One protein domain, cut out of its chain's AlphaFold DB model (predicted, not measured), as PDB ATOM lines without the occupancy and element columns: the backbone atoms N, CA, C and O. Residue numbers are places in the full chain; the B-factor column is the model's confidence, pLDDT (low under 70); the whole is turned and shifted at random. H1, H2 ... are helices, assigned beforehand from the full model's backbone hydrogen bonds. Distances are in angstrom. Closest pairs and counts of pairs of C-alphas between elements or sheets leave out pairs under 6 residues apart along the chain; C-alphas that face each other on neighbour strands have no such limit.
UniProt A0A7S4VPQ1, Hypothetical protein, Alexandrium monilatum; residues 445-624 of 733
ATOM      1  N   PRO A 445     -21.402  12.253 -45.484       88.62
ATOM      2  CA  PRO A 445     -20.765  11.581 -44.347       88.62
ATOM      3  C   PRO A 445     -19.312  12.010 -44.106       88.62
ATOM      4  O   PRO A 445     -18.880  12.119 -42.961       88.62
ATOM      5  N   GLU A 446     -18.540  12.271 -45.162       88.06
ATOM      6  CA  GLU A 446     -17.168  12.760 -45.030       88.06
ATOM      7  C   GLU A 446     -17.126  14.202 -44.517       88.06
ATOM      8  O   GLU A 446     -16.231  14.521 -43.730       88.06
ATOM      9  N   LEU A 447     -18.077  15.053 -44.926       89.38
ATOM     10  CA  LEU A 447     -18.209  16.433 -44.445       89.38
ATOM     11  C   LEU A 447     -18.560  16.454 -42.959       89.38
ATOM     12  O   LEU A 447     -17.904  17.151 -42.187       89.38
ATOM     13  N   VAL A 448     -19.510  15.619 -42.531       91.31
ATOM     14  CA  VAL A 448     -19.835  15.443 -41.109       91.31
ATOM     15  C   VAL A 448     -18.632  14.906 -40.334       91.31
ATOM     16  O   VAL A 448     -18.333  15.379 -39.239       91.31
ATOM     17  N   SER A 449     -17.882  13.966 -40.910       88.56
ATOM     18  CA  SER A 449     -16.663  13.444 -40.291       88.56
ATOM     19  C   SER A 449     -15.567  14.512 -40.173       88.56
ATOM     20  O   SER A 449     -14.851  14.571 -39.172       88.56
ATOM     21  N   ALA A 450     -15.423  15.379 -41.181       88.25
ATOM     22  CA  ALA A 450     -14.522  16.529 -41.136       88.25
ATOM     23  C   ALA A 450     -14.947  17.520 -40.049       88.25
ATOM     24  O   ALA A 450     -14.115  17.914 -39.233       88.25
ATOM     25  N   LEU A 451     -16.246  17.814 -39.958       91.38
ATOM     26  CA  LEU A 451     -16.811  18.677 -38.926       91.38
ATOM     27  C   LEU A 451     -16.538  18.121 -37.530       91.38
ATOM     28  O   LEU A 451     -16.018  18.825 -36.665       91.38
ATOM     29  N   PHE A 452     -16.793  16.828 -37.331       90.62
ATOM     30  CA  PHE A 452     -16.513  16.150 -36.073       90.62
ATOM     31  C   PHE A 452     -15.035  16.270 -35.683       90.62
ATOM     32  O   PHE A 452     -14.724  16.614 -34.546       90.62
ATOM     33  N   ARG A 453     -14.108  16.042 -36.626       88.00
ATOM     34  CA  ARG A 453     -12.661  16.178 -36.381       88.00
ATOM     35  C   ARG A 453     -12.238  17.617 -36.085       88.00
ATOM     36  O   ARG A 453     -11.362  17.813 -35.247       88.00
ATOM     37  N   ALA A 454     -12.834  18.606 -36.750       87.94
ATOM     38  CA  ALA A 454     -12.542  20.019 -36.510       87.94
ATOM     39  C   ALA A 454     -12.961  20.461 -35.092       87.94
ATOM     40  O   ALA A 454     -12.307  21.309 -34.473       87.94
ATOM     41  N   LEU A 455     -14.024  19.853 -34.556       88.00
ATOM     42  CA  LEU A 455     -14.522  20.089 -33.199       88.00
ATOM     43  C   LEU A 455     -13.787  19.236 -32.139       88.00
ATOM     44  O   LEU A 455     -13.546  19.709 -31.023       88.00
ATOM     45  N   ASP A 456     -13.380  18.007 -32.473       84.12
ATOM     46  CA  ASP A 456     -12.664  17.072 -31.587       84.12
ATOM     47  C   ASP A 456     -11.139  17.302 -31.580       84.12
ATOM     48  O   ASP A 456     -10.345  16.461 -32.012       84.12
ATOM     49  N   SER A 457     -10.702  18.438 -31.030       66.69
ATOM     50  CA  SER A 457      -9.273  18.769 -30.887       66.69
ATOM     51  C   SER A 457      -8.488  17.813 -29.972       66.69
ATOM     52  O   SER A 457      -7.258  17.789 -30.027       66.69
ATOM     53  N   GLY A 458      -9.173  17.016 -29.142       63.25
ATOM     54  CA  GLY A 458      -8.572  16.105 -28.161       63.25
ATOM     55  C   GLY A 458      -8.556  14.628 -28.567       63.25
ATOM     56  O   GLY A 458      -8.094  13.805 -27.777       63.25
ATOM     57  N   SER A 459      -9.064  14.269 -29.756       61.38
ATOM     58  CA  SER A 459      -9.285  12.869 -30.167       61.38
ATOM     59  C   SER A 459     -10.093  12.052 -29.144       61.38
ATOM     60  O   SER A 459      -9.888  10.841 -29.002       61.38
ATOM     61  N   GLN A 460     -11.001  12.702 -28.409       67.69
ATOM     62  CA  GLN A 460     -11.814  12.057 -27.376       67.69
ATOM     63  C   GLN A 460     -12.944  11.208 -27.974       67.69
ATOM     64  O   GLN A 460     -13.573  10.430 -27.254       67.69
ATOM     65  N   ARG A 461     -13.178  11.300 -29.295       80.12
ATOM     66  CA  ARG A 461     -14.240  10.593 -30.039       80.12
ATOM     67  C   ARG A 461     -15.650  10.900 -29.529       80.12
ATOM     68  O   ARG A 461     -16.593  10.153 -29.816       80.12
ATOM     69  N   ARG A 462     -15.787  11.983 -28.769       86.69
ATOM     70  CA  ARG A 462     -17.018  12.532 -28.202       86.69
ATOM     71  C   ARG A 462     -16.854  14.047 -28.105       86.69
ATOM     72  O   ARG A 462     -15.803  14.518 -27.680       86.69
ATOM     73  N   LEU A 463     -17.889  14.783 -28.491       87.38
ATOM     74  CA  LEU A 463     -17.968  16.234 -28.398       87.38
ATOM     75  C   LEU A 463     -18.727  16.601 -27.127       87.38
ATOM     76  O   LEU A 463     -19.931  16.369 -27.011       87.38
ATOM     77  N   GLY A 464     -18.018  17.161 -26.159       85.12
ATOM     78  CA  GLY A 464     -18.628  17.755 -24.981       85.12
ATOM     79  C   GLY A 464     -19.383  19.043 -25.313       85.12
ATOM     80  O   GLY A 464     -19.280  19.599 -26.409       85.12
ATOM     81  N   ILE A 465     -20.097  19.564 -24.316       87.25
ATOM     82  CA  ILE A 465     -20.908  20.785 -24.419       87.25
ATOM     83  C   ILE A 465     -20.163  21.981 -25.033       87.25
ATOM     84  O   ILE A 465     -20.729  22.700 -25.849       87.25
ATOM     85  N   TRP A 466     -18.889  22.183 -24.689       87.19
ATOM     86  CA  TRP A 466     -18.086  23.306 -25.188       87.19
ATOM     87  C   TRP A 466     -17.663  23.138 -26.647       87.19
ATOM     88  O   TRP A 466     -17.554  24.114 -27.380       87.19
ATOM     89  N   GLN A 467     -17.432  21.901 -27.086       89.69
ATOM     90  CA  GLN A 467     -17.128  21.618 -28.489       89.69
ATOM     91  C   GLN A 467     -18.386  21.794 -29.339       89.69
ATOM     92  O   GLN A 467     -18.314  22.377 -30.414       89.69
ATOM     93  N   MET A 468     -19.544  21.387 -28.817       90.50
ATOM     94  CA  MET A 468     -20.833  21.665 -29.450       90.50
ATOM     95  C   MET A 468     -21.171  23.164 -29.450       90.50
ATOM     96  O   MET A 468     -21.719  23.639 -30.435       90.50
ATOM     97  N   ALA A 469     -20.768  23.929 -28.427       88.81
ATOM     98  CA  ALA A 469     -20.919  25.388 -28.425       88.81
ATOM     99  C   ALA A 469     -20.232  26.014 -29.645       88.81
ATOM    100  O   ALA A 469     -20.846  26.792 -30.356       88.81
ATOM    101  N   ARG A 470     -19.000  25.587 -29.963       89.69
ATOM    102  CA  ARG A 470     -18.265  26.091 -31.138       89.69
ATOM    103  C   ARG A 470     -18.991  25.834 -32.457       89.69
ATOM    104  O   ARG A 470     -18.913  26.669 -33.349       89.69
ATOM    105  N   LEU A 471     -19.659  24.686 -32.592       90.69
ATOM    106  CA  LEU A 471     -20.480  24.387 -33.765       90.69
ATOM    107  C   LEU A 471     -21.655  25.357 -33.860       90.69
ATOM    108  O   LEU A 471     -21.885  25.956 -34.900       90.69
ATOM    109  N   VAL A 472     -22.388  25.516 -32.764       89.62
ATOM    110  CA  VAL A 472     -23.614  26.313 -32.746       89.62
ATOM    111  C   VAL A 472     -23.311  27.813 -32.849       89.62
ATOM    112  O   VAL A 472     -24.035  28.531 -33.535       89.62
ATOM    113  N   ASP A 473     -22.177  28.265 -32.310       88.00
ATOM    114  CA  ASP A 473     -21.611  29.602 -32.526       88.00
ATOM    115  C   ASP A 473     -21.214  29.828 -33.998       88.00
ATOM    116  O   ASP A 473     -21.376  30.934 -34.519       88.00
ATOM    117  N   ALA A 474     -20.700  28.800 -34.688       86.38
ATOM    118  CA  ALA A 474     -20.398  28.857 -36.123       86.38
ATOM    119  C   ALA A 474     -21.674  28.856 -36.982       86.38
ATOM    120  O   ALA A 474     -21.703  29.515 -38.014       86.38
ATOM    121  N   CYS A 475     -22.754  28.219 -36.518       87.25
ATOM    122  CA  CYS A 475     -24.104  28.372 -37.077       87.25
ATOM    123  C   CYS A 475     -24.788  29.691 -36.636       87.25
ATOM    124  O   CYS A 475     -25.945  29.947 -36.964       87.25
ATOM    125  N   GLY A 476     -24.083  30.553 -35.895       78.44
ATOM    126  CA  GLY A 476     -24.475  31.927 -35.577       78.44
ATOM    127  C   GLY A 476     -25.198  32.135 -34.242       78.44
ATOM    128  O   GLY A 476     -25.694  33.230 -34.002       78.44
ATOM    129  N   PHE A 477     -25.318  31.130 -33.374       81.88
ATOM    130  CA  PHE A 477     -26.009  31.293 -32.089       81.88
ATOM    131  C   PHE A 477     -25.447  32.464 -31.268       81.88
ATOM    132  O   PHE A 477     -24.255  32.538 -30.992       81.88
ATOM    133  N   ALA A 478     -26.334  33.371 -30.853       68.62
ATOM    134  CA  ALA A 478     -25.987  34.609 -30.151       68.62
ATOM    135  C   ALA A 478     -26.444  34.605 -28.683       68.62
ATOM    136  O   ALA A 478     -27.017  35.570 -28.176       68.62
ATOM    137  N   GLY A 479     -26.261  33.475 -27.998       72.31
ATOM    138  CA  GLY A 479     -26.603  33.315 -26.584       72.31
ATOM    139  C   GLY A 479     -25.382  33.283 -25.665       72.31
ATOM    140  O   GLY A 479     -24.267  33.006 -26.093       72.31
ATOM    141  N   THR A 480     -25.598  33.528 -24.368       80.94
ATOM    142  CA  THR A 480     -24.557  33.318 -23.350       80.94
ATOM    143  C   THR A 480     -24.269  31.827 -23.164       80.94
ATOM    144  O   THR A 480     -25.071  30.967 -23.537       80.94
ATOM    145  N   HIS A 481     -23.150  31.507 -22.511       80.69
ATOM    146  CA  HIS A 481     -22.829  30.127 -22.148       80.69
ATOM    147  C   HIS A 481     -23.915  29.457 -21.291       80.69
ATOM    148  O   HIS A 481     -24.161  28.267 -21.470       80.69
ATOM    149  N   GLU A 482     -24.602  30.193 -20.408       81.69
ATOM    150  CA  GLU A 482     -25.706  29.631 -19.610       81.69
ATOM    151  C   GLU A 482     -26.914  29.288 -20.484       81.69
ATOM    152  O   GLU A 482     -27.529  28.232 -20.319       81.69
ATOM    153  N   ARG A 483     -27.231  30.159 -21.452       85.25
ATOM    154  CA  ARG A 483     -28.298  29.902 -22.420       85.25
ATOM    155  C   ARG A 483     -27.963  28.676 -23.259       85.25
ATOM    156  O   ARG A 483     -28.799  27.787 -23.374       85.25
ATOM    157  N   TRP A 484     -26.733  28.588 -23.768       90.06
ATOM    158  CA  TRP A 484     -26.269  27.412 -24.502       90.06
ATOM    159  C   TRP A 484     -26.364  26.132 -23.667       90.06
ATOM    160  O   TRP A 484     -26.806  25.105 -24.170       90.06
ATOM    161  N   GLU A 485     -26.009  26.167 -22.383       88.06
ATOM    162  CA  GLU A 485     -26.121  24.988 -21.524       88.06
ATOM    163  C   GLU A 485     -27.572  24.520 -21.356       88.06
ATOM    164  O   GLU A 485     -27.839  23.316 -21.358       88.06
ATOM    165  N   SER A 486     -28.522  25.452 -21.261       87.94
ATOM    166  CA  SER A 486     -29.948  25.123 -21.280       87.94
ATOM    167  C   SER A 486     -30.367  24.492 -22.612       87.94
ATOM    168  O   SER A 486     -30.966  23.417 -22.610       87.94
ATOM    169  N   GLU A 487     -30.000  25.105 -23.739       89.38
ATOM    170  CA  GLU A 487     -30.313  24.585 -25.078       89.38
ATOM    171  C   GLU A 487     -29.694  23.203 -25.315       89.38
ATOM    172  O   GLU A 487     -30.355  22.298 -25.816       89.38
ATOM    173  N   TYR A 488     -28.457  22.985 -24.869       89.50
ATOM    174  CA  TYR A 488     -27.782  21.697 -24.976       89.50
ATOM    175  C   TYR A 488     -28.510  20.599 -24.189       89.50
ATOM    176  O   TYR A 488     -28.617  19.467 -24.666       89.50
ATOM    177  N   ARG A 489     -29.057  20.912 -23.004       89.81
ATOM    178  CA  ARG A 489     -29.887  19.966 -22.236       89.81
ATOM    179  C   ARG A 489     -31.208  19.666 -22.943       89.81
ATOM    180  O   ARG A 489     -31.612  18.501 -22.976       89.81
ATOM    181  N   THR A 490     -31.858  20.677 -23.520       89.88
ATOM    182  CA  THR A 490     -33.085  20.506 -24.317       89.88
ATOM    183  C   THR A 490     -32.820  19.623 -25.533       89.88
ATOM    184  O   THR A 490     -33.523  18.634 -25.735       89.88
ATOM    185  N   LEU A 491     -31.743  19.898 -26.268       91.19
ATOM    186  CA  LEU A 491     -31.298  19.125 -27.424       91.19
ATOM    187  C   LEU A 491     -30.995  17.675 -27.032       91.19
ATOM    188  O   LEU A 491     -31.538  16.743 -27.622       91.19
ATOM    189  N   CYS A 492     -30.212  17.447 -25.974       91.62
ATOM    190  CA  CYS A 492     -29.952  16.090 -25.492       91.62
ATOM    191  C   CYS A 492     -31.246  15.362 -25.094       91.62
ATOM    192  O   CYS A 492     -31.371  14.165 -25.339       91.62
ATOM    193  N   SER A 493     -32.224  16.066 -24.520       91.38
ATOM    194  CA  SER A 493     -33.519  15.480 -24.155       91.38
ATOM    195  C   SER A 493     -34.347  15.108 -25.388       91.38
ATOM    196  O   SER A 493     -34.881  13.999 -25.448       91.38
ATOM    197  N   GLN A 494     -34.399  15.986 -26.395       91.12
ATOM    198  CA  GLN A 494     -35.115  15.773 -27.657       91.12
ATOM    199  C   GLN A 494     -34.585  14.549 -28.411       91.12
ATOM    200  O   GLN A 494     -35.360  13.678 -28.808       91.12
ATOM    201  N   TYR A 495     -33.262  14.434 -28.541       91.31
ATOM    202  CA  TYR A 495     -32.622  13.334 -29.265       91.31
ATOM    203  C   TYR A 495     -32.293  12.116 -28.383       91.31
ATOM    204  O   TYR A 495     -31.736  11.126 -28.863       91.31
ATOM    205  N   ARG A 496     -32.670  12.147 -27.094       91.25
ATOM    206  CA  ARG A 496     -32.425  11.086 -26.095       91.25
ATOM    207  C   ARG A 496     -30.942  10.742 -25.911       91.25
ATOM    208  O   ARG A 496     -30.566   9.576 -25.782       91.25
ATOM    209  N   TRP A 497     -30.085  11.754 -25.904       91.75
ATOM    210  CA  TRP A 497     -28.651  11.618 -25.669       91.75
ATOM    211  C   TRP A 497     -28.302  11.807 -24.196       91.75
ATOM    212  O   TRP A 497     -29.027  12.453 -23.445       91.75
ATOM    213  N   ASN A 498     -27.159  11.259 -23.780       86.25
ATOM    214  CA  ASN A 498     -26.630  11.482 -22.438       86.25
ATOM    215  C   ASN A 498     -25.700  12.715 -22.439       86.25
ATOM    216  O   ASN A 498     -24.601  12.616 -22.994       86.25
ATOM    217  N   PRO A 499     -26.070  13.827 -21.772       84.12
ATOM    218  CA  PRO A 499     -25.268  15.054 -21.764       84.12
ATOM    219  C   PRO A 499     -23.858  14.870 -21.188       84.12
ATOM    220  O   PRO A 499     -22.946  15.607 -21.548       84.12
ATOM    221  N   GLN A 500     -23.665  13.893 -20.295       82.38
ATOM    222  CA  GLN A 500     -22.384  13.647 -19.622       82.38
ATOM    223  C   GLN A 500     -21.397  12.851 -20.482       82.38
ATOM    224  O   GLN A 500     -20.193  12.906 -20.250       82.38
ATOM    225  N   LEU A 501     -21.893  12.093 -21.466       82.94
ATOM    226  CA  LEU A 501     -21.046  11.298 -22.363       82.94
ATOM    227  C   LEU A 501     -20.566  12.096 -23.583       82.94
ATOM    228  O   LEU A 501     -19.623  11.668 -24.249       82.94
ATOM    229  N   GLY A 502     -21.207  13.233 -23.869       86.38
ATOM    230  CA  GLY A 502     -20.988  14.009 -25.085       86.38
ATOM    231  C   GLY A 502     -21.617  13.373 -26.331       86.38
ATOM    232  O   GLY A 502     -22.151  12.264 -26.299       86.38
ATOM    233  N   VAL A 503     -21.546  14.108 -27.438       91.31
ATOM    234  CA  VAL A 503     -22.125  13.758 -28.741       91.31
ATOM    235  C   VAL A 503     -21.090  13.007 -29.574       91.31
ATOM    236  O   VAL A 503     -19.960  13.465 -29.725       91.31
ATOM    237  N   ASP A 504     -21.436  11.846 -30.115       91.06
ATOM    238  CA  ASP A 504     -20.572  11.124 -31.048       91.06
ATOM    239  C   ASP A 504     -20.838  11.461 -32.517       91.06
ATOM    240  O   ASP A 504     -21.764  12.191 -32.848       91.06
ATOM    241  N   GLU A 505     -19.994  10.955 -33.414       91.12
ATOM    242  CA  GLU A 505     -20.064  11.272 -34.846       91.12
ATOM    243  C   GLU A 505     -21.408  10.881 -35.478       91.12
ATOM    244  O   GLU A 505     -21.901  11.586 -36.354       91.12
ATOM    245  N   ARG A 506     -22.049   9.801 -35.008       91.75
ATOM    246  CA  ARG A 506     -23.362   9.378 -35.518       91.75
ATOM    247  C   ARG A 506     -24.472  10.283 -35.007       91.75
ATOM    248  O   ARG A 506     -25.391  10.594 -35.754       91.75
ATOM    249  N   GLN A 507     -24.385  10.689 -33.746       93.50
ATOM    250  CA  GLN A 507     -25.319  11.640 -33.149       93.50
ATOM    251  C   GLN A 507     -25.183  13.027 -33.790       93.50
ATOM    252  O   GLN A 507     -26.189  13.670 -34.062       93.50
ATOM    253  N   LEU A 508     -23.957  13.457 -34.107       92.88
ATOM    254  CA  LEU A 508     -23.720  14.685 -34.861       92.88
ATOM    255  C   LEU A 508     -24.305  14.592 -36.275       92.88
ATOM    256  O   LEU A 508     -24.970  15.529 -36.695       92.88
ATOM    257  N   ALA A 509     -24.107  13.469 -36.979       93.50
ATOM    258  CA  ALA A 509     -24.730  13.238 -38.285       93.50
ATOM    259  C   ALA A 509     -26.255  13.355 -38.198       93.50
ATOM    260  O   ALA A 509     -26.855  14.129 -38.931       93.50
ATOM    261  N   GLN A 510     -26.869  12.679 -37.221       93.62
ATOM    262  CA  GLN A 510     -28.310  12.771 -36.983       93.62
ATOM    263  C   GLN A 510     -28.775  14.220 -36.767       93.62
ATOM    264  O   GLN A 510     -29.835  14.584 -37.258       93.62
ATOM    265  N   LEU A 511     -27.995  15.035 -36.051       93.19
ATOM    266  CA  LEU A 511     -28.335  16.425 -35.753       93.19
ATOM    267  C   LEU A 511     -28.368  17.316 -36.991       93.19
ATOM    268  O   LEU A 511     -29.285  18.111 -37.152       93.19
ATOM    269  N   VAL A 512     -27.334  17.208 -37.827       93.25
ATOM    270  CA  VAL A 512     -27.183  18.067 -39.008       93.25
ATOM    271  C   VAL A 512     -28.009  17.573 -40.194       93.25
ATOM    272  O   VAL A 512     -28.236  18.333 -41.133       93.25
ATOM    273  N   ASP A 513     -28.473  16.322 -40.144       91.69
ATOM    274  CA  ASP A 513     -29.357  15.696 -41.133       91.69
ATOM    275  C   ASP A 513     -30.850  15.863 -40.809       91.69
ATOM    276  O   ASP A 513     -31.686  15.663 -41.693       91.69
ATOM    277  N   ASP A 514     -31.209  16.227 -39.574       90.50
ATOM    278  CA  ASP A 514     -32.605  16.424 -39.178       90.50
ATOM    279  C   ASP A 514     -33.157  17.730 -39.757       90.50
ATOM    280  O   ASP A 514     -32.956  18.791 -39.182       90.50
ATOM    281  N   GLN A 515     -33.894  17.645 -40.869       84.88
ATOM    282  CA  GLN A 515     -34.542  18.784 -41.539       84.88
ATOM    283  C   GLN A 515     -35.524  19.563 -40.651       84.88
ATOM    284  O   GLN A 515     -35.786  20.731 -40.922       84.88
ATOM    285  N   GLY A 516     -36.087  18.930 -39.616       78.75
ATOM    286  CA  GLY A 516     -36.937  19.601 -38.627       78.75
ATOM    287  C   GLY A 516     -36.159  20.125 -37.417       78.75
ATOM    288  O   GLY A 516     -36.745  20.733 -36.519       78.75
ATOM    289  N   GLY A 517     -34.854  19.857 -37.362       81.50
ATOM    290  CA  GLY A 517     -33.958  20.248 -36.290       81.50
ATOM    291  C   GLY A 517     -33.394  21.654 -36.484       81.50
ATOM    292  O   GLY A 517     -33.122  22.102 -37.592       81.50
ATOM    293  N   SER A 518     -33.120  22.337 -35.371       76.19
ATOM    294  CA  SER A 518     -32.554  23.696 -35.355       76.19
ATOM    295  C   SER A 518     -31.108  23.802 -35.859       76.19
ATOM    296  O   SER A 518     -30.564  24.901 -35.925       76.19
ATOM    297  N   LEU A 519     -30.465  22.674 -36.171       84.25
ATOM    298  CA  LEU A 519     -29.080  22.592 -36.638       84.25
ATOM    299  C   LEU A 519     -28.955  21.823 -37.956       84.25
ATOM    300  O   LEU A 519     -27.852  21.401 -38.312       84.25
ATOM    301  N   TYR A 520     -30.064  21.660 -38.682       88.69
ATOM    302  CA  TYR A 520     -30.038  21.145 -40.043       88.69
ATOM    303  C   TYR A 520     -29.044  21.931 -40.896       88.69
ATOM    304  O   TYR A 520     -29.107  23.155 -40.951       88.69
ATOM    305  N   CYS A 521     -28.140  21.239 -41.585       89.88
ATOM    306  CA  CYS A 521     -27.182  21.873 -42.487       89.88
ATOM    307  C   CYS A 521     -27.228  21.204 -43.861       89.88
ATOM    308  O   CYS A 521     -27.137  19.979 -43.965       89.88
ATOM    309  N   THR A 522     -27.299  21.997 -44.931       90.69
ATOM    310  CA  THR A 522     -26.989  21.525 -46.290       90.69
ATOM    311  C   THR A 522     -25.483  21.295 -46.448       90.69
ATOM    312  O   THR A 522     -24.694  21.710 -45.597       90.69
ATOM    313  N   ASP A 523     -25.056  20.635 -47.523       91.31
ATOM    314  CA  ASP A 523     -23.632  20.356 -47.750       91.31
ATOM    315  C   ASP A 523     -22.832  21.664 -47.929       91.31
ATOM    316  O   ASP A 523     -21.745  21.816 -47.365       91.31
ATOM    317  N   GLU A 524     -23.408  22.669 -48.597       88.75
ATOM    318  CA  GLU A 524     -22.857  24.025 -48.688       88.75
ATOM    319  C   GLU A 524     -22.762  24.709 -47.320       88.75
ATOM    320  O   GLU A 524     -21.750  25.353 -47.028       88.75
ATOM    321  N   ALA A 525     -23.779  24.555 -46.463       91.38
ATOM    322  CA  ALA A 525     -23.749  25.107 -45.113       91.38
ATOM    323  C   ALA A 525     -22.672  24.422 -44.260       91.38
ATOM    324  O   ALA A 525     -21.939  25.104 -43.550       91.38
ATOM    325  N   LEU A 526     -22.494  23.101 -44.383       92.75
ATOM    326  CA  LEU A 526     -21.410  22.370 -43.716       92.75
ATOM    327  C   LEU A 526     -20.031  22.864 -44.168       92.75
ATOM    328  O   LEU A 526     -19.145  23.054 -43.334       92.75
ATOM    329  N   LEU A 527     -19.836  23.107 -45.468       91.81
ATOM    330  CA  LEU A 527     -18.589  23.670 -45.996       91.81
ATOM    331  C   LEU A 527     -18.311  25.077 -45.459       91.81
ATOM    332  O   LEU A 527     -17.156  25.395 -45.170       91.81
ATOM    333  N   LEU A 528     -19.346  25.907 -45.313       90.50
ATOM    334  CA  LEU A 528     -19.213  27.227 -44.707       90.50
ATOM    335  C   LEU A 528     -18.898  27.113 -43.212       90.50
ATOM    336  O   LEU A 528     -17.952  27.738 -42.753       90.50
ATOM    337  N   VAL A 529     -19.599  26.267 -42.458       91.19
ATOM    338  CA  VAL A 529     -19.314  26.038 -41.032       91.19
ATOM    339  C   VAL A 529     -17.875  25.547 -40.828       91.19
ATOM    340  O   VAL A 529     -17.183  26.027 -39.934       91.19
ATOM    341  N   LEU A 530     -17.375  24.643 -41.678       91.44
ATOM    342  CA  LEU A 530     -15.971  24.210 -41.657       91.44
ATOM    343  C   LEU A 530     -14.995  25.370 -41.900       91.44
ATOM    344  O   LEU A 530     -13.931  25.418 -41.277       91.44
ATOM    345  N   LEU A 531     -15.363  26.302 -42.783       90.06
ATOM    346  CA  LEU A 531     -14.597  27.513 -43.058       90.06
ATOM    347  C   LEU A 531     -14.607  28.475 -41.856       90.06
ATOM    348  O   LEU A 531     -13.550  28.987 -41.495       90.06
ATOM    349  N   GLU A 532     -15.758  28.655 -41.202       87.44
ATOM    350  CA  GLU A 532     -15.948  29.514 -40.020       87.44
ATOM    351  C   GLU A 532     -15.266  28.966 -38.763       87.44
ATOM    352  O   GLU A 532     -14.729  29.718 -37.950       87.44
ATOM    353  N   LEU A 533     -15.197  27.638 -38.611       87.56
ATOM    354  CA  LEU A 533     -14.388  27.018 -37.560       87.56
ATOM    355  C   LEU A 533     -12.893  27.347 -37.707       87.56
ATOM    356  O   LEU A 533     -12.143  27.186 -36.737       87.56
ATOM    357  N   GLY A 534     -12.466  27.793 -38.897       79.69
ATOM    358  CA  GLY A 534     -11.187  28.461 -39.135       79.69
ATOM    359  C   GLY A 534      -9.964  27.592 -38.878       79.69
ATOM    360  O   GLY A 534      -8.863  28.104 -38.682       79.69
ATOM    361  N   THR A 535     -10.120  26.266 -38.821       86.25
ATOM    362  CA  THR A 535      -8.962  25.403 -38.597       86.25
ATOM    363  C   THR A 535      -8.092  25.394 -39.846       86.25
ATOM    364  O   THR A 535      -8.583  25.293 -40.973       86.25
ATOM    365  N   ARG A 536      -6.773  25.439 -39.648       87.25
ATOM    366  CA  ARG A 536      -5.800  25.450 -40.744       87.25
ATOM    367  C   ARG A 536      -6.016  24.314 -41.753       87.25
ATOM    368  O   ARG A 536      -5.895  24.518 -42.959       87.25
ATOM    369  N   ALA A 537      -6.350  23.122 -41.255       86.31
ATOM    370  CA  ALA A 537      -6.604  21.944 -42.078       86.31
ATOM    371  C   ALA A 537      -7.834  22.117 -42.985       86.31
ATOM    372  O   ALA A 537      -7.785  21.740 -44.157       86.31
ATOM    373  N   GLU A 538      -8.907  22.723 -42.475       88.12
ATOM    374  CA  GLU A 538     -10.122  22.968 -43.256       88.12
ATOM    375  C   GLU A 538      -9.939  24.124 -44.242       88.12
ATOM    376  O   GLU A 538     -10.386  24.011 -45.380       88.12
ATOM    377  N   LEU A 539      -9.181  25.169 -43.884       90.25
ATOM    378  CA  LEU A 539      -8.801  26.234 -44.821       90.25
ATOM    379  C   LEU A 539      -7.971  25.701 -45.992       90.25
ATOM    380  O   LEU A 539      -8.250  26.006 -47.150       90.25
ATOM    381  N   THR A 540      -6.981  24.852 -45.705       91.94
ATOM    382  CA  THR A 540      -6.198  24.175 -46.749       91.94
ATOM    383  C   THR A 540      -7.081  23.261 -47.601       91.94
ATOM    384  O   THR A 540      -6.943  23.240 -48.822       91.94
ATOM    385  N   SER A 541      -8.008  22.525 -46.982       90.44
ATOM    386  CA  SER A 541      -8.929  21.639 -47.701       90.44
ATOM    387  C   SER A 541      -9.901  22.424 -48.583       90.44
ATOM    388  O   SER A 541     -10.185  22.005 -49.700       90.44
ATOM    389  N   ALA A 542     -10.386  23.581 -48.125       91.62
ATOM    390  CA  ALA A 542     -11.198  24.497 -48.920       91.62
ATOM    391  C   ALA A 542     -10.409  25.047 -50.113       91.62
ATOM    392  O   ALA A 542     -10.922  25.033 -51.230       91.62
ATOM    393  N   LEU A 543      -9.150  25.458 -49.912       93.62
ATOM    394  CA  LEU A 543      -8.301  25.919 -51.013       93.62
ATOM    395  C   LEU A 543      -8.046  24.800 -52.026       93.62
ATOM    396  O   LEU A 543      -8.152  25.028 -53.227       93.62
ATOM    397  N   PHE A 544      -7.785  23.580 -51.555       93.38
ATOM    398  CA  PHE A 544      -7.642  22.418 -52.426       93.38
ATOM    399  C   PHE A 544      -8.904  22.196 -53.273       93.38
ATOM    400  O   PHE A 544      -8.786  22.067 -54.488       93.38
ATOM    401  N   ARG A 545     -10.102  22.215 -52.661       91.50
ATOM    402  CA  ARG A 545     -11.386  22.096 -53.386       91.50
ATOM    403  C   ARG A 545     -11.567  23.208 -54.421       91.50
ATOM    404  O   ARG A 545     -12.035  22.947 -55.525       91.50
ATOM    405  N   ALA A 546     -11.200  24.443 -54.077       92.50
ATOM    406  CA  ALA A 546     -11.289  25.577 -54.992       92.50
ATOM    407  C   ALA A 546     -10.352  25.404 -56.203       92.50
ATOM    408  O   ALA A 546     -10.758  25.626 -57.343       92.50
ATOM    409  N   LEU A 547      -9.117  24.947 -55.973       92.44
ATOM    410  CA  LEU A 547      -8.122  24.717 -57.025       92.44
ATOM    411  C   LEU A 547      -8.477  23.533 -57.930       92.44
ATOM    412  O   LEU A 547      -8.277  23.616 -59.143       92.44
ATOM    413  N   SER A 548      -9.028  22.457 -57.366       89.00
ATOM    414  CA  SER A 548      -9.434  21.266 -58.119       89.00
ATOM    415  C   SER A 548     -10.737  21.446 -58.911       89.00
ATOM    416  O   SER A 548     -11.147  20.549 -59.655       89.00
ATOM    417  N   GLY A 549     -11.403  22.598 -58.769       82.06
ATOM    418  CA  GLY A 549     -12.702  22.864 -59.388       82.06
ATOM    419  C   GLY A 549     -13.827  22.024 -58.778       82.06
ATOM    420  O   GLY A 549     -14.722  21.597 -59.501       82.06
ATOM    421  N   GLY A 550     -13.749  21.741 -57.475       73.44
ATOM    422  CA  GLY A 550     -14.764  20.991 -56.733       73.44
ATOM    423  C   GLY A 550     -14.662  19.468 -56.845       73.44
ATOM    424  O   GLY A 550     -15.576  18.785 -56.402       73.44
ATOM    425  N   ARG A 551     -13.577  18.932 -57.423       71.19
ATOM    426  CA  ARG A 551     -13.333  17.482 -57.558       71.19
ATOM    427  C   ARG A 551     -12.259  16.982 -56.593       71.19
ATOM    428  O   ARG A 551     -11.257  17.658 -56.371       71.19
ATOM    429  N   SER A 552     -12.389  15.756 -56.107       71.50
ATOM    430  CA  SER A 552     -11.405  15.040 -55.286       71.50
ATOM    431  C   SER A 552     -10.412  14.323 -56.167       71.50
ATOM    432  O   SER A 552     -10.164  13.123 -56.064       71.50
ATOM    433  N   GLU A 553      -9.840  15.106 -57.069       80.56
ATOM    434  CA  GLU A 553      -8.726  14.702 -57.894       80.56
ATOM    435  C   GLU A 553      -7.450  15.360 -57.366       80.56
ATOM    436  O   GLU A 553      -7.494  16.448 -56.784       80.56
ATOM    437  N   PRO A 554      -6.294  14.700 -57.528       87.75
ATOM    438  CA  PRO A 554      -5.023  15.288 -57.140       87.75
ATOM    439  C   PRO A 554      -4.741  16.544 -57.977       87.75
ATOM    440  O   PRO A 554      -5.034  16.575 -59.172       87.75
ATOM    441  N   LEU A 555      -4.131  17.564 -57.369       90.88
ATOM    442  CA  LEU A 555      -3.755  18.794 -58.067       90.88
ATOM    443  C   LEU A 555      -2.627  18.480 -59.050       90.88
ATOM    444  O   LEU A 555      -1.497  18.173 -58.647       90.88
ATOM    445  N   ARG A 556      -2.921  18.529 -60.348       90.81
ATOM    446  CA  ARG A 556      -1.916  18.333 -61.394       90.81
ATOM    447  C   ARG A 556      -1.247  19.671 -61.694       90.81
ATOM    448  O   ARG A 556      -1.476  20.682 -61.029       90.81
ATOM    449  N   SER A 557      -0.383  19.675 -62.706       92.12
ATOM    450  CA  SER A 557       0.380  20.866 -63.089       92.12
ATOM    451  C   SER A 557      -0.511  22.095 -63.297       92.12
ATOM    452  O   SER A 557      -0.168  23.162 -62.802       92.12
ATOM    453  N   LYS A 558      -1.675  21.959 -63.949       91.56
ATOM    454  CA  LYS A 558      -2.566  23.096 -64.238       91.56
ATOM    455  C   LYS A 558      -3.256  23.650 -62.994       91.56
ATOM    456  O   LYS A 558      -3.408  24.858 -62.870       91.56
ATOM    457  N   GLU A 559      -3.685  22.794 -62.075       93.12
ATOM    458  CA  GLU A 559      -4.362  23.231 -60.855       93.12
ATOM    459  C   GLU A 559      -3.358  23.854 -59.879       93.12
ATOM    460  O   GLU A 559      -3.619  24.915 -59.316       93.12
ATOM    461  N   LEU A 560      -2.168  23.255 -59.737       91.69
ATOM    462  CA  LEU A 560      -1.111  23.818 -58.894       91.69
ATOM    463  C   LEU A 560      -0.501  25.094 -59.503       91.69
ATOM    464  O   LEU A 560      -0.030  25.953 -58.759       91.69
ATOM    465  N   ARG A 561      -0.572  25.264 -60.831       92.06
ATOM    466  CA  ARG A 561      -0.211  26.521 -61.504       92.06
ATOM    467  C   ARG A 561      -1.027  27.690 -60.972       92.06
ATOM    468  O   ARG A 561      -0.458  28.710 -60.612       92.06
ATOM    469  N   ARG A 562      -2.347  27.507 -60.856       93.25
ATOM    470  CA  ARG A 562      -3.257  28.544 -60.344       93.25
ATOM    471  C   ARG A 562      -2.867  28.984 -58.937       93.25
ATOM    472  O   ARG A 562      -2.909  30.166 -58.631       93.25
ATOM    473  N   HIS A 563      -2.456  28.042 -58.088       93.56
ATOM    474  CA  HIS A 563      -1.916  28.371 -56.769       93.56
ATOM    475  C   HIS A 563      -0.641  29.218 -56.871       93.56
ATOM    476  O   HIS A 563      -0.522  30.223 -56.181       93.56
ATOM    477  N   ALA A 564       0.303  28.837 -57.734       92.00
ATOM    478  CA  ALA A 564       1.533  29.600 -57.929       92.00
ATOM    479  C   ALA A 564       1.269  31.026 -58.435       92.00
ATOM    480  O   ALA A 564       1.875  31.963 -57.921       92.00
ATOM    481  N   ASP A 565       0.324  31.212 -59.359       92.81
ATOM    482  CA  ASP A 565      -0.087  32.542 -59.829       92.81
ATOM    483  C   ASP A 565      -0.652  33.390 -58.679       92.81
ATOM    484  O   ASP A 565      -0.331  34.569 -58.540       92.81
ATOM    485  N   LEU A 566      -1.444  32.782 -57.788       91.88
ATOM    486  CA  LEU A 566      -1.971  33.456 -56.597       91.88
ATOM    487  C   LEU A 566      -0.882  33.823 -55.578       91.88
ATOM    488  O   LEU A 566      -1.041  34.819 -54.869       91.88
ATOM    489  N   CYS A 567       0.209  33.053 -55.533       88.81
ATOM    490  CA  CYS A 567       1.436  33.368 -54.794       88.81
ATOM    491  C   CYS A 567       2.335  34.396 -55.511       88.81
ATOM    492  O   CYS A 567       3.367  34.770 -54.958       88.81
ATOM    493  N   GLY A 568       1.969  34.859 -56.713       87.50
ATOM    494  CA  GLY A 568       2.716  35.868 -57.471       87.50
ATOM    495  C   GLY A 568       3.744  35.314 -58.462       87.50
ATOM    496  O   GLY A 568       4.696  36.010 -58.797       87.50
ATOM    497  N   TYR A 569       3.599  34.070 -58.925       89.25
ATOM    498  CA  TYR A 569       4.425  33.541 -60.012       89.25
ATOM    499  C   TYR A 569       4.047  34.182 -61.359       89.25
ATOM    500  O   TYR A 569       2.889  34.150 -61.762       89.25
ATOM    501  N   GLU A 570       5.033  34.722 -62.080       89.50
ATOM    502  CA  GLU A 570       4.824  35.454 -63.346       89.50
ATOM    503  C   GLU A 570       5.320  34.695 -64.598       89.50
ATOM    504  O   GLU A 570       5.299  35.235 -65.703       89.50
ATOM    505  N   GLY A 571       5.784  33.446 -64.460       89.44
ATOM    506  CA  GLY A 571       6.365  32.680 -65.575       89.44
ATOM    507  C   GLY A 571       5.337  32.138 -66.579       89.44
ATOM    508  O   GLY A 571       4.136  32.105 -66.336       89.44
ATOM    509  N   THR A 572       5.783  31.651 -67.728       92.50
ATOM    510  CA  THR A 572       4.932  31.015 -68.751       92.50
ATOM    511  C   THR A 572       4.522  29.589 -68.364       92.50
ATOM    512  O   THR A 572       5.132  28.964 -67.498       92.50
ATOM    513  N   ASP A 573       3.497  29.024 -69.010       91.31
ATOM    514  CA  ASP A 573       3.090  27.624 -68.783       91.31
ATOM    515  C   ASP A 573       4.214  26.617 -69.072       91.31
ATOM    516  O   ASP A 573       4.299  25.565 -68.437       91.31
ATOM    517  N   GLN A 574       5.102  26.947 -70.013       89.75
ATOM    518  CA  GLN A 574       6.253  26.117 -70.353       89.75
ATOM    519  C   GLN A 574       7.318  26.138 -69.250       89.75
ATOM    520  O   GLN A 574       7.858  25.087 -68.908       89.75
ATOM    521  N   GLU A 575       7.599  27.311 -68.677       89.88
ATOM    522  CA  GLU A 575       8.502  27.449 -67.528       89.88
ATOM    523  C   GLU A 575       7.914  26.749 -66.301       89.88
ATOM    524  O   GLU A 575       8.596  25.956 -65.648       89.88
ATOM    525  N   TRP A 576       6.608  26.916 -66.070       93.25
ATOM    526  CA  TRP A 576       5.907  26.227 -64.995       93.25
ATOM    527  C   TRP A 576       5.964  24.705 -65.119       93.25
ATOM    528  O   TRP A 576       6.103  24.014 -64.116       93.25
ATOM    529  N   ALA A 577       5.894  24.140 -66.326       90.12
ATOM    530  CA  ALA A 577       6.021  22.694 -66.499       90.12
ATOM    531  C   ALA A 577       7.385  22.161 -66.010       90.12
ATOM    532  O   ALA A 577       7.465  21.025 -65.532       90.12
ATOM    533  N   GLY A 578       8.447  22.968 -66.115       88.94
ATOM    534  CA  GLY A 578       9.759  22.679 -65.536       88.94
ATOM    535  C   GLY A 578       9.755  22.791 -64.010       88.94
ATOM    536  O   GLY A 578      10.152  21.843 -63.329       88.94
ATOM    537  N   GLU A 579       9.229  23.898 -63.483       89.69
ATOM    538  CA  GLU A 579       9.113  24.144 -62.038       89.69
ATOM    539  C   GLU A 579       8.263  23.081 -61.338       89.69
ATOM    540  O   GLU A 579       8.651  22.538 -60.308       89.69
ATOM    541  N   TYR A 580       7.142  22.685 -61.935       88.38
ATOM    542  CA  TYR A 580       6.272  21.639 -61.412       88.38
ATOM    543  C   TYR A 580       6.999  20.293 -61.296       88.38
ATOM    544  O   TYR A 580       6.856  19.596 -60.292       88.38
ATOM    545  N   LYS A 581       7.820  19.930 -62.291       88.94
ATOM    546  CA  LYS A 581       8.645  18.713 -62.229       88.94
ATOM    547  C   LYS A 581       9.705  18.807 -61.136       88.94
ATOM    548  O   LYS A 581       9.901  17.836 -60.408       88.94
ATOM    549  N   ALA A 582      10.361  19.959 -60.999       84.81
ATOM    550  CA  ALA A 582      11.335  20.196 -59.937       84.81
ATOM    551  C   ALA A 582      10.683  20.121 -58.545       84.81
ATOM    552  O   ALA A 582      11.222  19.465 -57.654       84.81
ATOM    553  N   LEU A 583       9.488  20.699 -58.384       87.06
ATOM    554  CA  LEU A 583       8.679  20.626 -57.167       87.06
ATOM    555  C   LEU A 583       8.280  19.190 -56.830       87.06
ATOM    556  O   LEU A 583       8.430  18.773 -55.679       87.06
ATOM    557  N   CYS A 584       7.823  18.417 -57.820       87.75
ATOM    558  CA  CYS A 584       7.491  17.010 -57.615       87.75
ATOM    559  C   CYS A 584       8.726  16.207 -57.193       87.75
ATOM    560  O   CYS A 584       8.657  15.432 -56.243       87.75
ATOM    561  N   LEU A 585       9.874  16.432 -57.838       85.81
ATOM    562  CA  LEU A 585      11.124  15.753 -57.500       85.81
ATOM    563  C   LEU A 585      11.612  16.109 -56.087       85.81
ATOM    564  O   LEU A 585      11.997  15.216 -55.335       85.81
ATOM    565  N   HIS A 586      11.585  17.393 -55.722       80.62
ATOM    566  CA  HIS A 586      12.061  17.882 -54.426       80.62
ATOM    567  C   HIS A 586      11.224  17.345 -53.260       80.62
ATOM    568  O   HIS A 586      11.775  16.907 -52.254       80.62
ATOM    569  N   ASN A 587       9.898  17.321 -53.423       79.75
ATOM    570  CA  ASN A 587       8.969  16.870 -52.387       79.75
ATOM    571  C   ASN A 587       8.650  15.363 -52.456       79.75
ATOM    572  O   ASN A 587       7.870  14.853 -51.649       79.75
ATOM    573  N   GLY A 588       9.225  14.636 -53.420       83.62
ATOM    574  CA  GLY A 588       8.957  13.212 -53.631       83.62
ATOM    575  C   GLY A 588       7.514  12.913 -54.059       83.62
ATOM    576  O   GLY A 588       6.968  11.866 -53.704       83.62
ATOM    577  N   TRP A 589       6.872  13.833 -54.779       87.19
ATOM    578  CA  TRP A 589       5.521  13.655 -55.309       87.19
ATOM    579  C   TRP A 589       5.532  12.886 -56.628       87.19
ATOM    580  O   TRP A 589       6.478  12.959 -57.414       87.19
ATOM    581  N   GLY A 590       4.456  12.143 -56.884       78.81
ATOM    582  CA  GLY A 590       4.260  11.483 -58.170       78.81
ATOM    583  C   GLY A 590       3.779  12.471 -59.231       78.81
ATOM    584  O   GLY A 590       2.970  13.347 -58.945       78.81
ATOM    585  N   GLU A 591       4.185  12.270 -60.486       74.81
ATOM    586  CA  GLU A 591       3.753  13.107 -61.625       74.81
ATOM    587  C   GLU A 591       2.236  13.046 -61.912       74.81
ATOM    588  O   GLU A 591       1.719  13.802 -62.728       74.81
ATOM    589  N   GLN A 592       1.512  12.151 -61.232       78.00
ATOM    590  CA  GLN A 592       0.059  11.986 -61.339       78.00
ATOM    591  C   GLN A 592      -0.737  13.061 -60.571       78.00
ATOM    592  O   GLN A 592      -1.957  13.140 -60.732       78.00
ATOM    593  N   GLY A 593      -0.060  13.886 -59.765       84.62
ATOM    594  CA  GLY A 593      -0.639  15.016 -59.042       84.62
ATOM    595  C   GLY A 593      -0.420  14.960 -57.528       84.62
ATOM    596  O   GLY A 593       0.020  13.951 -56.975       84.62
ATOM    597  N   VAL A 594      -0.748  16.071 -56.873       90.06
ATOM    598  CA  VAL A 594      -0.530  16.321 -55.444       90.06
ATOM    599  C   VAL A 594      -1.826  16.087 -54.672       90.06
ATOM    600  O   VAL A 594      -2.858  16.669 -55.001       90.06
ATOM    601  N   ASP A 595      -1.792  15.233 -53.651       90.19
ATOM    602  CA  ASP A 595      -2.954  14.978 -52.792       90.19
ATOM    603  C   ASP A 595      -3.119  16.052 -51.693       90.19
ATOM    604  O   ASP A 595      -2.246  16.903 -51.499       90.19
ATOM    605  N   VAL A 596      -4.241  16.051 -50.958       87.94
ATOM    606  CA  VAL A 596      -4.517  17.110 -49.964       87.94
ATOM    607  C   VAL A 596      -3.504  17.118 -48.819       87.94
ATOM    608  O   VAL A 596      -3.247  18.162 -48.225       87.94
ATOM    609  N   ARG A 597      -2.894  15.969 -48.504       87.56
ATOM    610  CA  ARG A 597      -1.909  15.858 -47.422       87.56
ATOM    611  C   ARG A 597      -0.579  16.459 -47.859       87.56
ATOM    612  O   ARG A 597       0.014  17.224 -47.106       87.56
ATOM    613  N   GLN A 598      -0.138  16.127 -49.069       90.25
ATOM    614  CA  GLN A 598       1.060  16.684 -49.689       90.25
ATOM    615  C   GLN A 598       0.917  18.194 -49.888       90.25
ATOM    616  O   GLN A 598       1.808  18.949 -49.508       90.25
ATOM    617  N   PHE A 599      -0.236  18.640 -50.391       90.94
ATOM    618  CA  PHE A 599      -0.540  20.060 -50.530       90.94
ATOM    619  C   PHE A 599      -0.578  20.762 -49.167       90.94
ATOM    620  O   PHE A 599      -0.004  21.834 -49.009       90.94
ATOM    621  N   SER A 600      -1.166  20.130 -48.145       89.94
ATOM    622  CA  SER A 600      -1.166  20.668 -46.783       89.94
ATOM    623  C   SER A 600       0.233  20.806 -46.200       89.94
ATOM    624  O   SER A 600       0.518  21.814 -45.565       89.94
ATOM    625  N   GLN A 601       1.128  19.849 -46.431       88.06
ATOM    626  CA  GLN A 601       2.529  19.990 -46.027       88.06
ATOM    627  C   GLN A 601       3.190  21.155 -46.767       88.06
ATOM    628  O   GLN A 601       3.782  22.017 -46.131       88.06
ATOM    629  N   TYR A 602       2.995  21.233 -48.083       88.44
ATOM    630  CA  TYR A 602       3.565  22.276 -48.931       88.44
ATOM    631  C   TYR A 602       3.188  23.699 -48.509       88.44
ATOM    632  O   TYR A 602       4.061  24.563 -48.487       88.44
ATOM    633  N   VAL A 603       1.924  23.946 -48.145       89.94
ATOM    634  CA  VAL A 603       1.460  25.291 -47.748       89.94
ATOM    635  C   VAL A 603       1.731  25.643 -46.284       89.94
ATOM    636  O   VAL A 603       1.505  26.780 -45.868       89.94
ATOM    637  N   ASN A 604       2.169  24.672 -45.479       83.56
ATOM    638  CA  ASN A 604       2.467  24.841 -44.052       83.56
ATOM    639  C   ASN A 604       3.961  24.779 -43.725       83.56
ATOM    640  O   ASN A 604       4.352  25.133 -42.612       83.56
ATOM    641  N   ASP A 605       4.784  24.299 -44.651       84.12
ATOM    642  CA  ASP A 605       6.220  24.186 -44.459       84.12
ATOM    643  C   ASP A 605       6.894  25.552 -44.615       84.12
ATOM    644  O   ASP A 605       6.763  26.221 -45.636       84.12
ATOM    645  N   VAL A 606       7.630  25.962 -43.582       77.88
ATOM    646  CA  VAL A 606       8.325  27.254 -43.528       77.88
ATOM    647  C   VAL A 606       9.489  27.314 -44.523       77.88
ATOM    648  O   VAL A 606       9.901  28.402 -44.921       77.88
ATOM    649  N   GLU A 607      10.024  26.160 -44.924       74.31
ATOM    650  CA  GLU A 607      11.089  26.061 -45.927       74.31
ATOM    651  C   GLU A 607      10.536  25.945 -47.359       74.31
ATOM    652  O   GLU A 607      11.292  26.054 -48.325       74.31
ATOM    653  N   SER A 608       9.218  25.770 -47.507       78.75
ATOM    654  CA  SER A 608       8.545  25.660 -48.798       78.75
ATOM    655  C   SER A 608       8.238  27.032 -49.396       78.75
ATOM    656  O   SER A 608       7.753  27.942 -48.724       78.75
ATOM    657  N   ILE A 609       8.420  27.151 -50.714       75.44
ATOM    658  CA  ILE A 609       8.001  28.332 -51.487       75.44
ATOM    659  C   ILE A 609       6.474  28.516 -51.521       75.44
ATOM    660  O   ILE A 609       5.988  29.564 -51.931       75.44
ATOM    661  N   GLY A 610       5.718  27.493 -51.115       78.81
ATOM    662  CA  GLY A 610       4.261  27.504 -51.041       78.81
ATOM    663  C   GLY A 610       3.683  27.958 -49.707       78.81
ATOM    664  O   GLY A 610       2.462  27.918 -49.566       78.81
ATOM    665  N   LEU A 611       4.515  28.335 -48.728       87.00
ATOM    666  CA  LEU A 611       4.059  28.758 -47.404       87.00
ATOM    667  C   LEU A 611       2.994  29.858 -47.509       87.00
ATOM    668  O   LEU A 611       3.225  30.896 -48.122       87.00
ATOM    669  N   CYS A 612       1.854  29.644 -46.855       88.25
ATOM    670  CA  CYS A 612       0.756  30.607 -46.813       88.25
ATOM    671  C   CYS A 612       0.257  30.793 -45.378       88.25
ATOM    672  O   CYS A 612       0.016  29.818 -44.669       88.25
ATOM    673  N   SER A 613       0.006  32.022 -44.954       89.50
ATOM    674  CA  SER A 613      -0.756  32.354 -43.745       89.50
ATOM    675  C   SER A 613      -2.260  32.114 -43.939       89.50
ATOM    676  O   SER A 613      -2.739  31.933 -45.059       89.50
ATOM    677  N   ASP A 614      -3.040  32.107 -42.857       90.19
ATOM    678  CA  ASP A 614      -4.503  31.950 -42.947       90.19
ATOM    679  C   ASP A 614      -5.170  33.134 -43.660       90.19
ATOM    680  O   ASP A 614      -6.129  32.952 -44.411       90.19
ATOM    681  N   ALA A 615      -4.621  34.341 -43.490       89.19
ATOM    682  CA  ALA A 615      -5.072  35.534 -44.202       89.19
ATOM    683  C   ALA A 615      -4.852  35.402 -45.718       89.19
ATOM    684  O   ALA A 615      -5.753  35.704 -46.502       89.19
ATOM    685  N   GLU A 616      -3.689  34.891 -46.132       92.00
ATOM    686  CA  GLU A 616      -3.397  34.618 -47.542       92.00
ATOM    687  C   GLU A 616      -4.320  33.533 -48.100       92.00
ATOM    688  O   GLU A 616      -4.889  33.741 -49.168       92.00
ATOM    689  N   LEU A 617      -4.573  32.438 -47.366       93.19
ATOM    690  CA  LEU A 617      -5.530  31.413 -47.804       93.19
ATOM    691  C   LEU A 617      -6.937  31.987 -48.013       93.19
ATOM    692  O   LEU A 617      -7.577  31.702 -49.025       93.19
ATOM    693  N   HIS A 618      -7.431  32.820 -47.092       93.00
ATOM    694  CA  HIS A 618      -8.722  33.485 -47.269       93.00
ATOM    695  C   HIS A 618      -8.737  34.425 -48.480       93.00
ATOM    696  O   HIS A 618      -9.736  34.457 -49.204       93.00
ATOM    697  N   GLY A 619      -7.646  35.157 -48.720       92.88
ATOM    698  CA  GLY A 619      -7.485  36.001 -49.904       92.88
ATOM    699  C   GLY A 619      -7.468  35.192 -51.204       92.88
ATOM    700  O   GLY A 619      -8.117  35.571 -52.176       92.88
ATOM    701  N   MET A 620      -6.795  34.040 -51.214       94.44
ATOM    702  CA  MET A 620      -6.787  33.110 -52.346       94.44
ATOM    703  C   MET A 620      -8.179  32.542 -52.622       94.44
ATOM    704  O   MET A 620      -8.609  32.534 -53.769       94.44
ATOM    705  N   LEU A 621      -8.918  32.133 -51.586       94.56
ATOM    706  CA  LEU A 621     -10.300  31.661 -51.721       94.56
ATOM    707  C   LEU A 621     -11.234  32.737 -52.296       94.56
ATOM    708  O   LEU A 621     -12.104  32.410 -53.101       94.56
ATOM    709  N   ARG A 622     -11.038  34.010 -51.923       93.94
ATOM    710  CA  ARG A 622     -11.760  35.150 -52.515       93.94
ATOM    711  C   ARG A 622     -11.414  35.316 -53.996       93.94
ATOM    712  O   ARG A 622     -12.330  35.385 -54.806       93.94
ATOM    713  N   LYS A 623     -10.125  35.312 -54.356       92.94
ATOM    714  CA  LYS A 623      -9.658  35.423 -55.753       92.94
ATOM    715  C   LYS A 623     -10.102  34.251 -56.636       92.94
ATOM    716  O   LYS A 623     -10.334  34.439 -57.820       92.94
ATOM    717  N   LEU A 624     -10.227  33.055 -56.064       93.25
ATOM    718  CA  LEU A 624     -10.753  31.866 -56.742       93.25
ATOM    719  C   LEU A 624     -12.287  31.835 -56.808       93.25
ATOM    720  O   LEU A 624     -12.836  30.827 -57.244       93.25
TER     721      LEU A 624
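AT A GLANCE: This is residues 445 to 624 of the 733 residues of the protein "Hypothetical protein" of Alexandrium monilatum (UniProt A0A7S4VPQ1). Ten short helices make a rod of two lobes set end to end, H1 to H5 in one and H6 to H10 in the other, joined where H5 meets H6 near the middle. In each lobe the first helix, H1 or H6, touches the second, fourth and fifth, while the third, H3 or H8, packs on the second at the far end of the rod. The printed part has 180 residues, of which 110 lie in the ten named helices, H1 to H10 in chain order, with no named strand: the class is all helix. The whole is loose, with a radius of gyration of the C-alphas of 19.6 A and spans of 62 by 29 by 27 A.

IN THESE COORDINATES: The longest helix is H8, residues 573 to 587, 20.5 A from first to last C-alpha, beginning at (3.090, 27.624, -68.783). In the same lobe are H7, residues 557 to 566, H6, residues 536 to 547 and 16.5 A long, H9, residues 596 to 604, and H10, residues 614 to 623, whose last C-alpha is at (-9.658, 35.423, -55.753). The other lobe has H5, residues 523 to 532, H4, residues 505 to 513, H3, residues 481 to 494 and 19.7 A long, H2, residues 465 to 474, and H1, residues 445 to 455, beginning at (-20.765, 11.581, -44.347).

HOW THE PARTS SIT: H8 touches H7 with residues 576 to 580 alone, about perpendicular at 82 degrees; the closest C-alphas are those of Ser 557 and Tyr 580, 6.2 A apart. H7 touches the hub H6, which meets it with residue 547 alone; the closest C-alphas, of Leu 547 and Glu 559, are 5.6 A apart. H6 touches H10 at a shallow tilt of 20 degrees, the same way, closest at C-alphas 543 and 621, 6.1 A. H6 touches H9 at a steep tilt of 67 degrees, closest at C-alphas 540 and 600, 6.1 A. With residues 538 to 542 alone H6 touches H5, closest at C-alphas 530 and 538, 6.2 A. H5 touches H1 at a shallow tilt of 18 degrees, the same way, closest at C-alphas 451 and 530, 6.2 A. H1 also touches H4, closest at C-alphas 448 and 509, 6.1 A, and H2, closest at C-alphas 455 and 467, 5.6 A. H2 and H3 only just touch, with 3 pairs of C-alphas within 8 A; the closest, of Ala 469 and Trp 484, are 6.9 A apart. H2 and H5 touch only at their ends, and only just, with 3 such pairs, closest at C-alphas 474 and 529, 5.8 A. Every O i to N i+4 pair is within hydrogen-bond range in H1 to H6, H9 and H10; in H7 it is 5 of 6 and in H8 10 of 11.

THE WHOLE: The two C-alphas farthest apart, those of Ser 493 and Gln 574, are 61.9 A apart. The printed part has no cut and no long link; the link from H5 to H6 is tight. The mean pLDDT of the printed part is 87.3, and residues 457 to 460 and residue 478 are under 70.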